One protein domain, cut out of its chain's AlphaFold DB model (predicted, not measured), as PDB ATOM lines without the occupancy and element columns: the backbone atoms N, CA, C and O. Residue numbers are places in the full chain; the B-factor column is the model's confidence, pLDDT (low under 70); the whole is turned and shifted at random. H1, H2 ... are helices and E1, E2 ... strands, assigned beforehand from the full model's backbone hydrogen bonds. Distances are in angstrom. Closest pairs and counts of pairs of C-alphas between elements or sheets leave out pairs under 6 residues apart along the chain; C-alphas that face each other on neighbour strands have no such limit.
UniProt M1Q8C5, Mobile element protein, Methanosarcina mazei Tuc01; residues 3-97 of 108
ATOM      1  N   ILE A   3     147.841 155.587  57.002       94.12
ATOM      2  CA  ILE A   3     149.076 155.069  56.391       94.12
ATOM      3  C   ILE A   3     150.221 155.785  57.097       94.12
ATOM      4  O   ILE A   3     150.213 157.012  57.168       94.12
ATOM      5  N   GLU A   4     151.124 155.028  57.726       95.38
ATOM      6  CA  GLU A   4     152.218 155.586  58.545       95.38
ATOM      7  C   GLU A   4     151.730 156.614  59.589       95.38
ATOM      8  O   GLU A   4     152.313 157.676  59.800       95.38
ATOM      9  N   GLY A   5     150.576 156.342  60.208       95.75
ATOM     10  CA  GLY A   5     149.956 157.230  61.196       95.75
ATOM     11  C   GLY A   5     149.243 158.464  60.623       95.75
ATOM     12  O   GLY A   5     148.515 159.132  61.362       95.75
ATOM     13  N   LYS A   6     149.361 158.743  59.321       95.69
ATOM     14  CA  LYS A   6     148.732 159.891  58.646       95.69
ATOM     15  C   LYS A   6     147.388 159.510  58.033       95.69
ATOM     16  O   LYS A   6     147.186 158.379  57.601       95.69
ATOM     17  N   ARG A   7     146.442 160.453  58.000       94.31
ATOM     18  CA  ARG A   7     145.109 160.242  57.415       94.31
ATOM     19  C   ARG A   7     145.191 160.228  55.889       94.31
ATOM     20  O   ARG A   7     145.661 161.192  55.296       94.31
ATOM     21  N   HIS A   8     144.653 159.176  55.288       95.19
ATOM     22  CA  HIS A   8     144.408 159.063  53.854       95.19
ATOM     23  C   HIS A   8     142.926 158.772  53.600       95.19
ATOM     24  O   HIS A   8     142.283 158.032  54.359       95.19
ATOM     25  N   TRP A   9     142.403 159.357  52.530       93.81
ATOM     26  CA  TRP A   9     141.100 159.063  51.944       93.81
ATOM     27  C   TRP A   9     141.251 157.875  51.002       93.81
ATOM     28  O   TRP A   9     142.250 157.791  50.285       93.81
ATOM     29  N   LEU A  10     140.312 156.936  51.067       92.69
ATOM     30  CA  LEU A  10     140.341 155.741  50.236       92.69
ATOM     31  C   LEU A  10     139.337 155.936  49.114       92.69
ATOM     32  O   LEU A  10     138.139 155.889  49.357       92.69
ATOM     33  N   HIS A  11     139.852 156.139  47.912       91.44
ATOM     34  CA  HIS A  11     139.061 156.236  46.700       91.44
ATOM     35  C   HIS A  11     138.848 154.845  46.138       91.44
ATOM     36  O   HIS A  11     139.782 154.037  46.099       91.44
ATOM     37  N   VAL A  12     137.629 154.571  45.701       92.06
ATOM     38  CA  VAL A  12     137.259 153.291  45.099       92.06
ATOM     39  C   VAL A  12     136.719 153.542  43.702       92.06
ATOM     40  O   VAL A  12     136.018 154.513  43.476       92.06
ATOM     41  N   ALA A  13     137.049 152.681  42.752       92.12
ATOM     42  CA  ALA A  13     136.358 152.613  41.471       92.12
ATOM     43  C   ALA A  13     136.169 151.140  41.129       92.12
ATOM     44  O   ALA A  13     137.125 150.370  41.186       92.12
ATOM     45  N   SER A  14     134.951 150.729  40.807       90.25
ATOM     46  CA  SER A  14     134.605 149.321  40.607       90.25
ATOM     47  C   SER A  14     133.829 149.107  39.319       90.25
ATOM     48  O   SER A  14     133.231 150.027  38.784       90.25
ATOM     49  N   ASN A  15     133.817 147.881  38.825       86.56
ATOM     50  CA  ASN A  15     132.847 147.407  37.853       86.56
ATOM     51  C   ASN A  15     132.578 145.915  38.103       86.56
ATOM     52  O   ASN A  15     132.962 145.370  39.137       86.56
ATOM     53  N   ASP A  16     131.923 145.255  37.153       86.00
ATOM     54  CA  ASP A  16     131.620 143.822  37.174       86.00
ATOM     55  C   ASP A  16     132.868 142.918  37.199       86.00
ATOM     56  O   ASP A  16     132.781 141.755  37.590       86.00
ATOM     57  N   LYS A  17     134.035 143.433  36.796       89.12
ATOM     58  CA  LYS A  17     135.274 142.656  36.618       89.12
ATOM     59  C   LYS A  17     136.352 142.971  37.640       89.12
ATOM     60  O   LYS A  17     137.161 142.101  37.959       89.12
ATOM     61  N   CYS A  18     136.435 144.210  38.108       88.81
ATOM     62  CA  CYS A  18     137.514 144.646  38.976       88.81
ATOM     63  C   CYS A  18     137.087 145.745  39.947       88.81
ATOM     64  O   CYS A  18     136.091 146.443  39.772       88.81
ATOM     65  N   THR A  19     137.881 145.897  41.003       91.69
ATOM     66  CA  THR A  19     137.798 147.015  41.940       91.69
ATOM     67  C   THR A  19     139.194 147.592  42.124       91.69
ATOM     68  O   THR A  19     140.146 146.864  42.403       91.69
ATOM     69  N   CYS A  20     139.317 148.901  41.949       91.81
ATOM     70  CA  CYS A  20     140.526 149.676  42.160       91.81
ATOM     71  C   CYS A  20     140.403 150.456  43.469       91.81
ATOM     72  O   CYS A  20     139.447 151.205  43.662       91.81
ATOM     73  N   TYR A  21     141.389 150.291  44.347       92.94
ATOM     74  CA  TYR A  21     141.529 151.045  45.586       92.94
ATOM     75  C   TYR A  21     142.699 152.015  45.457       92.94
ATOM     76  O   TYR A  21     143.808 151.605  45.112       92.94
ATOM     77  N   PHE A  22     142.477 153.285  45.784       93.38
ATOM     78  CA  PHE A  22     143.503 154.316  45.725       93.38
ATOM     79  C   PHE A  22     143.494 155.174  46.989       93.38
ATOM     80  O   PHE A  22     142.589 155.969  47.232       93.38
ATOM     81  N   ALA A  23     144.512 155.002  47.831       94.81
ATOM     82  CA  ALA A  23     144.656 155.776  49.054       94.81
ATOM     83  C   ALA A  23     145.434 157.071  48.789       94.81
ATOM     84  O   ALA A  23     146.588 157.031  48.368       94.81
ATOM     85  N   HIS A  24     144.848 158.221  49.116       95.12
ATOM     86  CA  HIS A  24     145.469 159.523  48.878       95.12
ATOM     87  C   HIS A  24     145.320 160.451  50.087       95.12
ATOM     88  O   HIS A  24     144.336 160.400  50.822       95.12
ATOM     89  N   SER A  25     146.299 161.327  50.320       95.88
ATOM     90  CA  SER A  25     146.251 162.285  51.441       95.88
ATOM     91  C   SER A  25     145.137 163.330  51.267       95.88
ATOM     92  O   SER A  25     144.670 163.932  52.237       95.88
ATOM     93  N   LYS A  26     144.669 163.515  50.029       94.56
ATOM     94  CA  LYS A  26     143.539 164.373  49.649       94.56
ATOM     95  C   LYS A  26     142.306 163.558  49.263       94.56
ATOM     96  O   LYS A  26     142.427 162.447  48.760       94.56
ATOM     97  N   ARG A  27     141.127 164.151  49.452       91.25
ATOM     98  CA  ARG A  27     139.832 163.586  49.039       91.25
ATOM     99  C   ARG A  27     139.348 164.110  47.686       91.25
ATOM    100  O   ARG A  27     138.629 163.418  47.002       91.25
ATOM    101  N   GLY A  28     139.642 165.366  47.352       91.31
ATOM    102  CA  GLY A  28     139.017 166.064  46.219       91.31
ATOM    103  C   GLY A  28     139.606 165.708  44.859       91.31
ATOM    104  O   GLY A  28     140.341 164.731  44.721       91.31
ATOM    105  N   SER A  29     139.342 166.577  43.881       92.56
ATOM    106  CA  SER A  29     139.780 166.429  42.490       92.56
ATOM    107  C   SER A  29     141.275 166.153  42.337       92.56
ATOM    108  O   SER A  29     141.657 165.440  41.426       92.56
ATOM    109  N   GLU A  30     142.131 166.634  43.244       95.81
ATOM    110  CA  GLU A  30     143.564 166.300  43.243       95.81
ATOM    111  C   GLU A  30     143.806 164.783  43.298       95.81
ATOM    112  O   GLU A  30     144.567 164.243  42.502       95.81
ATOM    113  N   ALA A  31     143.109 164.080  44.192       94.38
ATOM    114  CA  ALA A  31     143.239 162.635  44.332       94.38
ATOM    115  C   ALA A  31     142.547 161.878  43.198       94.38
ATOM    116  O   ALA A  31     143.093 160.903  42.692       94.38
ATOM    117  N   ILE A  32     141.377 162.355  42.769       93.00
ATOM    118  CA  ILE A  32     140.644 161.775  41.641       93.00
ATOM    119  C   ILE A  32     141.485 161.876  40.355       93.00
ATOM    120  O   ILE A  32     141.605 160.908  39.606       93.00
ATOM    121  N   ASN A  33     142.139 163.020  40.134       95.62
ATOM    122  CA  ASN A  33     143.056 163.228  39.017       95.62
ATOM    123  C   ASN A  33     144.288 162.326  39.137       95.62
ATOM    124  O   ASN A  33     144.695 161.727  38.146       95.62
ATOM    125  N   ALA A  34     144.854 162.181  40.341       96.62
ATOM    126  CA  ALA A  34     145.988 161.289  40.585       96.62
ATOM    127  C   ALA A  34     145.638 159.804  40.365       96.62
ATOM    128  O   ALA A  34     146.499 159.036  39.941       96.62
ATOM    129  N   MET A  35     144.378 159.412  40.593       93.69
ATOM    130  CA  MET A  35     143.862 158.071  40.293       93.69
ATOM    131  C   MET A  35     143.717 157.821  38.782       93.69
ATOM    132  O   MET A  35     143.705 156.670  38.356       93.69
ATOM    133  N   ARG A  36     143.618 158.887  37.971       94.38
ATOM    134  CA  ARG A  36     143.567 158.877  36.495       94.38
ATOM    135  C   ARG A  36     142.392 158.142  35.841       94.38
ATOM    136  O   ARG A  36     142.339 158.074  34.622       94.38
ATOM    137  N   ILE A  37     141.423 157.653  36.614       92.88
ATOM    138  CA  ILE A  37     140.241 156.973  36.063       92.88
ATOM    139  C   ILE A  37     139.244 157.995  35.511       92.88
ATOM    140  O   ILE A  37     139.060 158.076  34.304       92.88
ATOM    141  N   LEU A  38     138.627 158.810  36.376       92.94
ATOM    142  CA  LEU A  38     137.585 159.760  35.965       92.94
ATOM    143  C   LEU A  38     138.009 160.780  34.890       92.94
ATOM    144  O   LEU A  38     137.197 161.029  34.004       92.94
ATOM    145  N   PRO A  39     139.232 161.352  34.896       93.62
ATOM    146  CA  PRO A  39     139.654 162.281  33.843       93.62
ATOM    147  C   PRO A  39     139.637 161.687  32.427       93.62
ATOM    148  O   PRO A  39     139.451 162.417  31.457       93.62
ATOM    149  N   GLU A  40     139.861 160.378  32.305       92.94
ATOM    150  CA  GLU A  40     139.961 159.670  31.023       92.94
ATOM    151  C   GLU A  40     138.687 158.853  30.717       92.94
ATOM    152  O   GLU A  40     138.529 158.317  29.619       92.94
ATOM    153  N   PHE A  41     137.754 158.763  31.670       92.75
ATOM    154  CA  PHE A  41     136.555 157.940  31.570       92.75
ATOM    155  C   PHE A  41     135.486 158.582  30.678       92.75
ATOM    156  O   PHE A  41     135.215 159.775  30.764       92.75
ATOM    157  N   LYS A  42     134.855 157.771  29.819       92.12
ATOM    158  CA  LYS A  42     133.832 158.210  28.847       92.12
ATOM    159  C   LYS A  42     132.514 157.433  28.937       92.12
ATOM    160  O   LYS A  42     131.696 157.520  28.033       92.12
ATOM    161  N   GLY A  43     132.333 156.641  29.995       91.25
ATOM    162  CA  GLY A  43     131.082 155.934  30.272       91.25
ATOM    163  C   GLY A  43     130.188 156.693  31.255       91.25
ATOM    164  O   GLY A  43     130.349 157.893  31.454       91.25
ATOM    165  N   ILE A  44     129.289 155.956  31.916       92.19
ATOM    166  CA  ILE A  44     128.421 156.476  32.979       92.19
ATOM    167  C   ILE A  44     129.105 156.281  34.334       92.19
ATOM    168  O   ILE A  44     129.293 155.150  34.791       92.19
ATOM    169  N   ALA A  45     129.491 157.377  34.979       93.25
ATOM    170  CA  ALA A  45     130.022 157.374  36.330       93.25
ATOM    171  C   ALA A  45     128.851 157.391  37.317       93.25
ATOM    172  O   ALA A  45     128.158 158.398  37.457       93.25
ATOM    173  N   VAL A  46     128.634 156.270  38.008       93.19
ATOM    174  CA  VAL A  46     127.692 156.209  39.129       93.19
ATOM    175  C   VAL A  46     128.408 156.738  40.383       93.19
ATOM    176  O   VAL A  46     129.532 156.347  40.686       93.19
ATOM    177  N   HIS A  47     127.823 157.680  41.118       91.88
ATOM    178  CA  HIS A  47     128.467 158.224  42.323       91.88
ATOM    179  C   HIS A  47     127.462 158.678  43.383       91.88
ATOM    180  O   HIS A  47     126.258 158.739  43.153       91.88
ATOM    181  N   ASP A  48     127.955 158.983  44.577       90.94
ATOM    182  CA  ASP A  48     127.177 159.404  45.752       90.94
ATOM    183  C   ASP A  48     126.700 160.873  45.698       90.94
ATOM    184  O   ASP A  48     126.327 161.447  46.712       90.94
ATOM    185  N   GLY A  49     126.748 161.515  44.527       90.00
ATOM    186  CA  GLY A  49     126.390 162.930  44.379       90.00
ATOM    187  C   GLY A  49     127.419 163.936  44.915       90.00
ATOM    188  O   GLY A  49     127.128 165.135  44.942       90.00
ATOM    189  N   TRP A  50     128.630 163.519  45.309       91.19
ATOM    190  CA  TRP A  50     129.621 164.482  45.788       91.19
ATOM    191  C   TRP A  50     130.069 165.468  44.691       91.19
ATOM    192  O   TRP A  50     130.532 165.089  43.616       91.19
ATOM    193  N   LYS A  51     129.967 166.769  44.996       92.56
ATOM    194  CA  LYS A  51     130.158 167.888  44.052       92.56
ATOM    195  C   LYS A  51     131.407 167.811  43.149       92.56
ATOM    196  O   LYS A  51     131.280 168.194  41.988       92.56
ATOM    197  N   PRO A  52     132.598 167.377  43.612       91.06
ATOM    198  CA  PRO A  52     133.787 167.295  42.763       91.06
ATOM    199  C   PRO A  52     133.650 166.360  41.563       91.06
ATOM    200  O   PRO A  52     134.387 166.539  40.602       91.06
ATOM    201  N   TYR A  53     132.731 165.390  41.581       92.06
ATOM    202  CA  TYR A  53     132.517 164.525  40.420       92.06
ATOM    203  C   TYR A  53     131.929 165.283  39.228       92.06
ATOM    204  O   TYR A  53     132.252 164.971  38.091       92.06
ATOM    205  N   ASN A  54     131.164 166.348  39.469       92.00
ATOM    206  CA  ASN A  54     130.474 167.097  38.416       92.00
ATOM    207  C   ASN A  54     131.422 167.889  37.491       92.00
ATOM    208  O   ASN A  54     130.959 168.514  36.544       92.00
ATOM    209  N   SER A  55     132.728 167.937  37.785       93.69
ATOM    210  CA  SER A  55     133.723 168.604  36.934       93.69
ATOM    211  C   SER A  55     134.349 167.695  35.872       93.69
ATOM    212  O   SER A  55     135.230 168.155  35.149       93.69
ATOM    213  N   TYR A  56     133.974 166.415  35.814       94.12
ATOM    214  CA  TYR A  56     134.543 165.447  34.875       94.12
ATOM    215  C   TYR A  56     133.638 165.264  33.655       94.12
ATOM    216  O   TYR A  56     132.421 165.243  33.770       94.12
ATOM    217  N   GLU A  57     134.239 165.137  32.473       95.62
ATOM    218  CA  GLU A  57     133.508 164.988  31.211       95.62
ATOM    219  C   GLU A  57     133.164 163.518  30.930       95.62
ATOM    220  O   GLU A  57     133.788 162.866  30.079       95.62
ATOM    221  N   CYS A  58     132.167 163.017  31.658       93.25
ATOM    222  CA  CYS A  58     131.534 161.715  31.470       93.25
ATOM    223  C   CYS A  58     130.017 161.829  31.675       93.25
ATOM    224  O   CYS A  58     129.523 162.854  32.142       93.25
ATOM    225  N   ASP A  59     129.268 160.777  31.349       94.75
ATOM    226  CA  ASP A  59     127.866 160.722  31.758       94.75
ATOM    227  C   ASP A  59     127.794 160.473  33.268       94.75
ATOM    228  O   ASP A  59     128.603 159.735  33.830       94.75
ATOM    229  N   HIS A  60     126.815 161.077  33.936       92.31
ATOM    230  CA  HIS A  60     126.662 160.981  35.384       92.31
ATOM    231  C   HIS A  60     125.365 160.276  35.755       92.31
ATOM    232  O   HIS A  60     124.296 160.584  35.228       92.31
ATOM    233  N   ALA A  61     125.461 159.371  36.721       92.94
ATOM    234  CA  ALA A  61     124.318 158.781  37.394       92.94
ATOM    235  C   ALA A  61     124.543 158.812  38.906       92.94
ATOM    236  O   ALA A  61     125.673 158.752  39.395       92.94
ATOM    237  N   LEU A  62     123.459 158.889  39.670       91.62
ATOM    238  CA  LEU A  62     123.555 158.810  41.118       91.62
ATOM    239  C   LEU A  62     123.364 157.374  41.598       91.62
ATOM    240  O   LEU A  62     122.600 156.593  41.034       91.62
ATOM    241  N   CYS A  63     124.075 157.018  42.660       91.25
ATOM    242  CA  CYS A  63     123.991 155.697  43.251       91.25
ATOM    243  C   CYS A  63     122.660 155.533  43.992       91.25
ATOM    244  O   CYS A  63     122.477 156.118  45.062       91.25
ATOM    245  N   ASN A  64     121.775 154.669  43.482       91.19
ATOM    246  CA  ASN A  64     120.481 154.381  44.112       91.19
ATOM    247  C   ASN A  64     120.620 154.010  45.595       91.19
ATOM    248  O   ASN A  64     119.885 154.534  46.419       91.19
ATOM    249  N   ALA A  65     121.617 153.202  45.973       90.69
ATOM    250  CA  ALA A  65     121.824 152.836  47.376       90.69
ATOM    251  C   ALA A  65     122.190 154.034  48.279       90.69
ATOM    252  O   ALA A  65     121.915 154.003  49.477       90.69
ATOM    253  N   HIS A  66     122.830 155.080  47.743       91.00
ATOM    254  CA  HIS A  66     123.057 156.324  48.488       91.00
ATOM    255  C   HIS A  66     121.785 157.172  48.534       91.00
ATOM    256  O   HIS A  66     121.401 157.592  49.623       91.00
ATOM    257  N   LEU A  67     121.080 157.315  47.406       93.12
ATOM    258  CA  LEU A  67     119.798 158.026  47.359       93.12
ATOM    259  C   LEU A  67     118.793 157.451  48.353       93.12
ATOM    260  O   LEU A  67     118.178 158.193  49.104       93.12
ATOM    261  N   GLN A  68     118.656 156.129  48.405       95.56
ATOM    262  CA  GLN A  68     117.728 155.468  49.319       95.56
ATOM    263  C   GLN A  68     118.069 155.743  50.787       95.56
ATOM    264  O   GLN A  68     117.161 155.959  51.582       95.56
ATOM    265  N   ARG A  69     119.357 155.812  51.156       96.06
ATOM    266  CA  ARG A  69     119.764 156.191  52.522       96.06
ATOM    267  C   ARG A  69     119.414 157.641  52.839       96.06
ATOM    268  O   ARG A  69     118.965 157.920  53.946       96.06
ATOM    269  N   GLU A  70     119.604 158.550  51.886       96.00
ATOM    270  CA  GLU A  70     119.205 159.951  52.049       96.00
ATOM    271  C   GLU A  70     117.686 160.082  52.193       96.00
ATOM    272  O   GLU A  70     117.221 160.751  53.113       96.00
ATOM    273  N   LEU A  71     116.912 159.384  51.357       97.94
ATOM    274  CA  LEU A  71     115.450 159.356  51.425       97.94
ATOM    275  C   LEU A  71     114.948 158.798  52.763       97.94
ATOM    276  O   LEU A  71     114.085 159.415  53.384       97.94
ATOM    277  N   THR A  72     115.531 157.700  53.256       98.06
ATOM    278  CA  THR A  72     115.242 157.184  54.606       98.06
ATOM    279  C   THR A  72     115.557 158.229  55.673       98.06
ATOM    280  O   THR A  72     114.736 158.481  56.548       98.06
ATOM    281  N   GLY A  73     116.702 158.911  55.577       98.00
ATOM    282  CA  GLY A  73     117.036 159.996  56.497       98.00
ATOM    283  C   GLY A  73     116.015 161.140  56.458       98.00
ATOM    284  O   GLY A  73     115.697 161.714  57.501       98.00
ATOM    285  N   ILE A  74     115.473 161.457  55.282       98.38
ATOM    286  CA  ILE A  74     114.446 162.489  55.121       98.38
ATOM    287  C   ILE A  74     113.123 162.057  55.771       98.38
ATOM    288  O   ILE A  74     112.518 162.827  56.527       98.38
ATOM    289  N   GLU A  75     112.696 160.820  55.525       98.19
ATOM    290  CA  GLU A  75     111.518 160.219  56.152       98.19
ATOM    291  C   GLU A  75     111.652 160.208  57.683       98.19
ATOM    292  O   GLU A  75     110.777 160.697  58.398       98.19
ATOM    293  N   GLU A  76     112.761 159.690  58.208       97.94
ATOM    294  CA  GLU A  76     112.940 159.482  59.643       97.94
ATOM    295  C   GLU A  76     113.073 160.795  60.414       97.94
ATOM    296  O   GLU A  76     112.443 160.947  61.467       97.94
ATOM    297  N   ASN A  77     113.849 161.750  59.896       98.38
ATOM    298  CA  ASN A  77     114.181 162.978  60.624       98.38
ATOM    299  C   ASN A  77     113.179 164.110  60.388       98.38
ATOM    300  O   ASN A  77     112.957 164.921  61.286       98.38
ATOM    301  N   TYR A  78     112.559 164.164  59.206       97.88
ATOM    302  CA  TYR A  78     111.675 165.270  58.815       97.88
ATOM    303  C   TYR A  78     110.234 164.830  58.544       97.88
ATOM    304  O   TYR A  78     109.399 165.672  58.204       97.88
ATOM    305  N   LYS A  79     109.933 163.531  58.708       96.31
ATOM    306  CA  LYS A  79     108.589 162.936  58.580       96.31
ATOM    307  C   LYS A  79     107.916 163.246  57.244       96.31
ATOM    308  O   LYS A  79     106.700 163.396  57.165       96.31
ATOM    309  N   GLN A  80     108.720 163.356  56.191       98.12
ATOM    310  CA  GLN A  80     108.242 163.649  54.848       98.12
ATOM    311  C   GLN A  80     107.820 162.356  54.146       98.12
ATOM    312  O   GLN A  80     108.659 161.512  53.838       98.12
ATOM    313  N   THR A  81     106.526 162.209  53.865       96.94
ATOM    314  CA  THR A  81     105.972 160.996  53.240       96.94
ATOM    315  C   THR A  81     106.442 160.800  51.804       96.94
ATOM    316  O   THR A  81     106.701 159.670  51.403       96.94
ATOM    317  N   TRP A  82     106.656 161.889  51.058       98.19
ATOM    318  CA  TRP A  82     107.161 161.820  49.685       98.19
ATOM    319  C   TRP A  82     108.513 161.101  49.598       98.19
ATOM    320  O   TRP A  82     108.807 160.469  48.591       98.19
ATOM    321  N   ALA A  83     109.346 161.160  50.645       98.25
ATOM    322  CA  ALA A  83     110.653 160.511  50.630       98.25
ATOM    323  C   ALA A  83     110.520 158.983  50.660       98.25
ATOM    324  O   ALA A  83     111.235 158.282  49.942       98.25
ATOM    325  N   LYS A  84     109.545 158.486  51.428       97.75
ATOM    326  CA  LYS A  84     109.166 157.076  51.452       97.75
ATOM    327  C   LYS A  84     108.608 156.634  50.099       97.75
ATOM    328  O   LYS A  84     109.101 155.662  49.536       97.75
ATOM    329  N   GLU A  85     107.654 157.388  49.555       98.25
ATOM    330  CA  GLU A  85     107.032 157.103  48.250       98.25
ATOM    331  C   GLU A  85     108.079 157.055  47.122       98.25
ATOM    332  O   GLU A  85     108.059 156.159  46.280       98.25
ATOM    333  N   MET A  86     109.049 157.977  47.125       98.06
ATOM    334  CA  MET A  86     110.156 157.957  46.164       98.06
ATOM    335  C   MET A  86     111.076 156.745  46.350       98.06
ATOM    336  O   MET A  86     111.558 156.187  45.366       98.06
ATOM    337  N   ASN A  87     111.332 156.318  47.589       96.94
ATOM    338  CA  ASN A  87     112.159 155.141  47.863       96.94
ATOM    339  C   ASN A  87     111.476 153.844  47.388       96.94
ATOM    340  O   ASN A  87     112.116 152.985  46.772       96.94
ATOM    341  N   GLU A  88     110.165 153.734  47.612       96.81
ATOM    342  CA  GLU A  88     109.329 152.642  47.102       96.81
ATOM    343  C   GLU A  88     109.355 152.611  45.566       96.81
ATOM    344  O   GLU A  88     109.722 151.587  44.985       96.81
ATOM    345  N   LEU A  89     109.126 153.755  44.910       96.12
ATOM    346  CA  LEU A  89     109.190 153.875  43.449       96.12
ATOM    347  C   LEU A  89     110.555 153.448  42.880       96.12
ATOM    348  O   LEU A  89     110.615 152.674  41.923       96.12
ATOM    349  N   LEU A  90     111.663 153.916  43.467       94.25
ATOM    350  CA  LEU A  90     113.014 153.529  43.034       94.25
ATOM    351  C   LEU A  90     113.244 152.017  43.157       94.25
ATOM    352  O   LEU A  90     113.894 151.413  42.299       94.25
ATOM    353  N   THR A  91     112.702 151.403  44.208       93.50
ATOM    354  CA  THR A  91     112.800 149.957  44.439       93.50
ATOM    355  C   THR A  91     112.006 149.176  43.395       93.50
ATOM    356  O   THR A  91     112.526 148.211  42.830       93.50
ATOM    357  N   GLU A  92     110.786 149.615  43.084       94.31
ATOM    358  CA  GLU A  92     109.941 149.010  42.050       94.31
ATOM    359  C   GLU A  92     110.584 149.108  40.661       94.31
ATOM    360  O   GLU A  92     110.709 148.103  39.957       94.31
ATOM    361  N   MET A  93     111.081 150.290  40.285       91.81
ATOM    362  CA  MET A  93     111.786 150.497  39.015       91.81
ATOM    363  C   MET A  93     113.020 149.596  38.890       91.81
ATOM    364  O   MET A  93     113.279 149.029  37.824       91.81
ATOM    365  N   ASN A  94     113.781 149.437  39.977       88.69
ATOM    366  CA  ASN A  94     114.953 148.570  39.993       88.69
ATOM    367  C   ASN A  94     114.574 147.087  39.853       88.69
ATOM    368  O   ASN A  94     115.239 146.361  39.120       88.69
ATOM    369  N   ALA A  95     113.487 146.640  40.492       88.31
ATOM    370  CA  ALA A  95     113.003 145.260  40.378       88.31
ATOM    371  C   ALA A  95     112.550 144.897  38.950       88.31
ATOM    372  O   ALA A  95     112.645 143.739  38.546       88.31
ATOM    373  N   LEU A  96     112.084 145.884  38.181       86.31
ATOM    374  CA  LEU A  96     111.659 145.722  36.786       86.31
ATOM    375  C   LEU A  96     112.809 145.874  35.773       86.31
ATOM    376  O   LEU A  96     112.623 145.626  34.579       86.31
ATOM    377  N   SER A  97     113.995 146.288  36.222       80.12
ATOM    378  CA  SER A  97     115.139 146.552  35.350       80.12
ATOM    379  C   SER A  97     115.928 145.267  35.060       80.12
ATOM    380  O   SER A  97     116.604 144.723  35.925       80.12
TER     381      SER A  97
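This is residues 3 to 97 of the 108 residues of the protein "Mobile element protein" of Methanosarcina mazei Tuc01 (UniProt M1Q8C5). Three small units stand in a loose row: at one end an antiparallel strand hairpin, E1 and E2, with the short helix H1 packed on it; between the ends a parallel pair of strands, E3 and E4, joined through the short helix H2; at the other end a long helical hairpin, H3 and H4. The 95 printed residues have four named helices and four named strands, in the order E1 E2 H1 E3 H2 E4 H3 H4. The two sheets have two strands each, and the class is mixed, helices and strands. The whole is loose, with a radius of gyration of the C-alphas of 16.3 A and spans of 44 by 32 by 25 A.

E1, residues 9 to 14, begins at C-alpha 9 at (141.100, 159.063, 51.944) and is 16.3 A long. E2, residues 19 to 24, is 16.2 A long. H1 is residues 29 to 35, E3 residues 44 to 47, H2 residues 51 to 55 and E4 residues 59 to 62. H3, residues 64 to 78, begins at C-alpha 64 at (120.481, 154.381, 44.112) and is 20.3 A long. H4, residues 81 to 95, is 21.5 A long and ends at C-alpha 95 at (113.003, 145.260, 40.378).

E1 and E2 form a hairpin, antiparallel at 161 degrees between their directions, with N 11 and O 22 within hydrogen-bond range at 2.8 A and N 20 and O 13 at 2.7 A. The closest C-alphas of E2 and H1 are those of His 24 and Ala 31, 5.9 A apart. H1 and H2 are close but not clearly touching, the closest C-alphas being those of Ser 29 and Pro 52, 6.1 A apart. E3, H2 and E4 are a strand-helix-strand unit, two parallel neighbour strands with a helix between them along the chain, and its crossover is right-handed. E3 and E4 are parallel at 31 degrees, with N 45 and O 59 within hydrogen-bond range at 2.8 A. H3 and H4 form a helical hairpin and touch at a shallow tilt of 20 degrees, opposite ways; the C-alphas of Leu 71 and Ala 83 are their closest, 5.0 A apart. E3 and H3 are only just apart, at 8.4 A, and H1 is apart from H3 and H4. Each O i to N i+4 pair is within hydrogen-bond range in H1 and H4, 10 of 11 in H3, and 0 of 1 in H2, where 1 of 2 O i to N i+3 pairs is within range.

The two C-alphas farthest apart are those of Glu 4 and Leu 96, at 47.1 A. The printed part has no cut. The link from H1 to E3, 8 residues, is short, and the other links are tight. The mean pLDDT of the printed part is 93.6, and no printed residue is under 70.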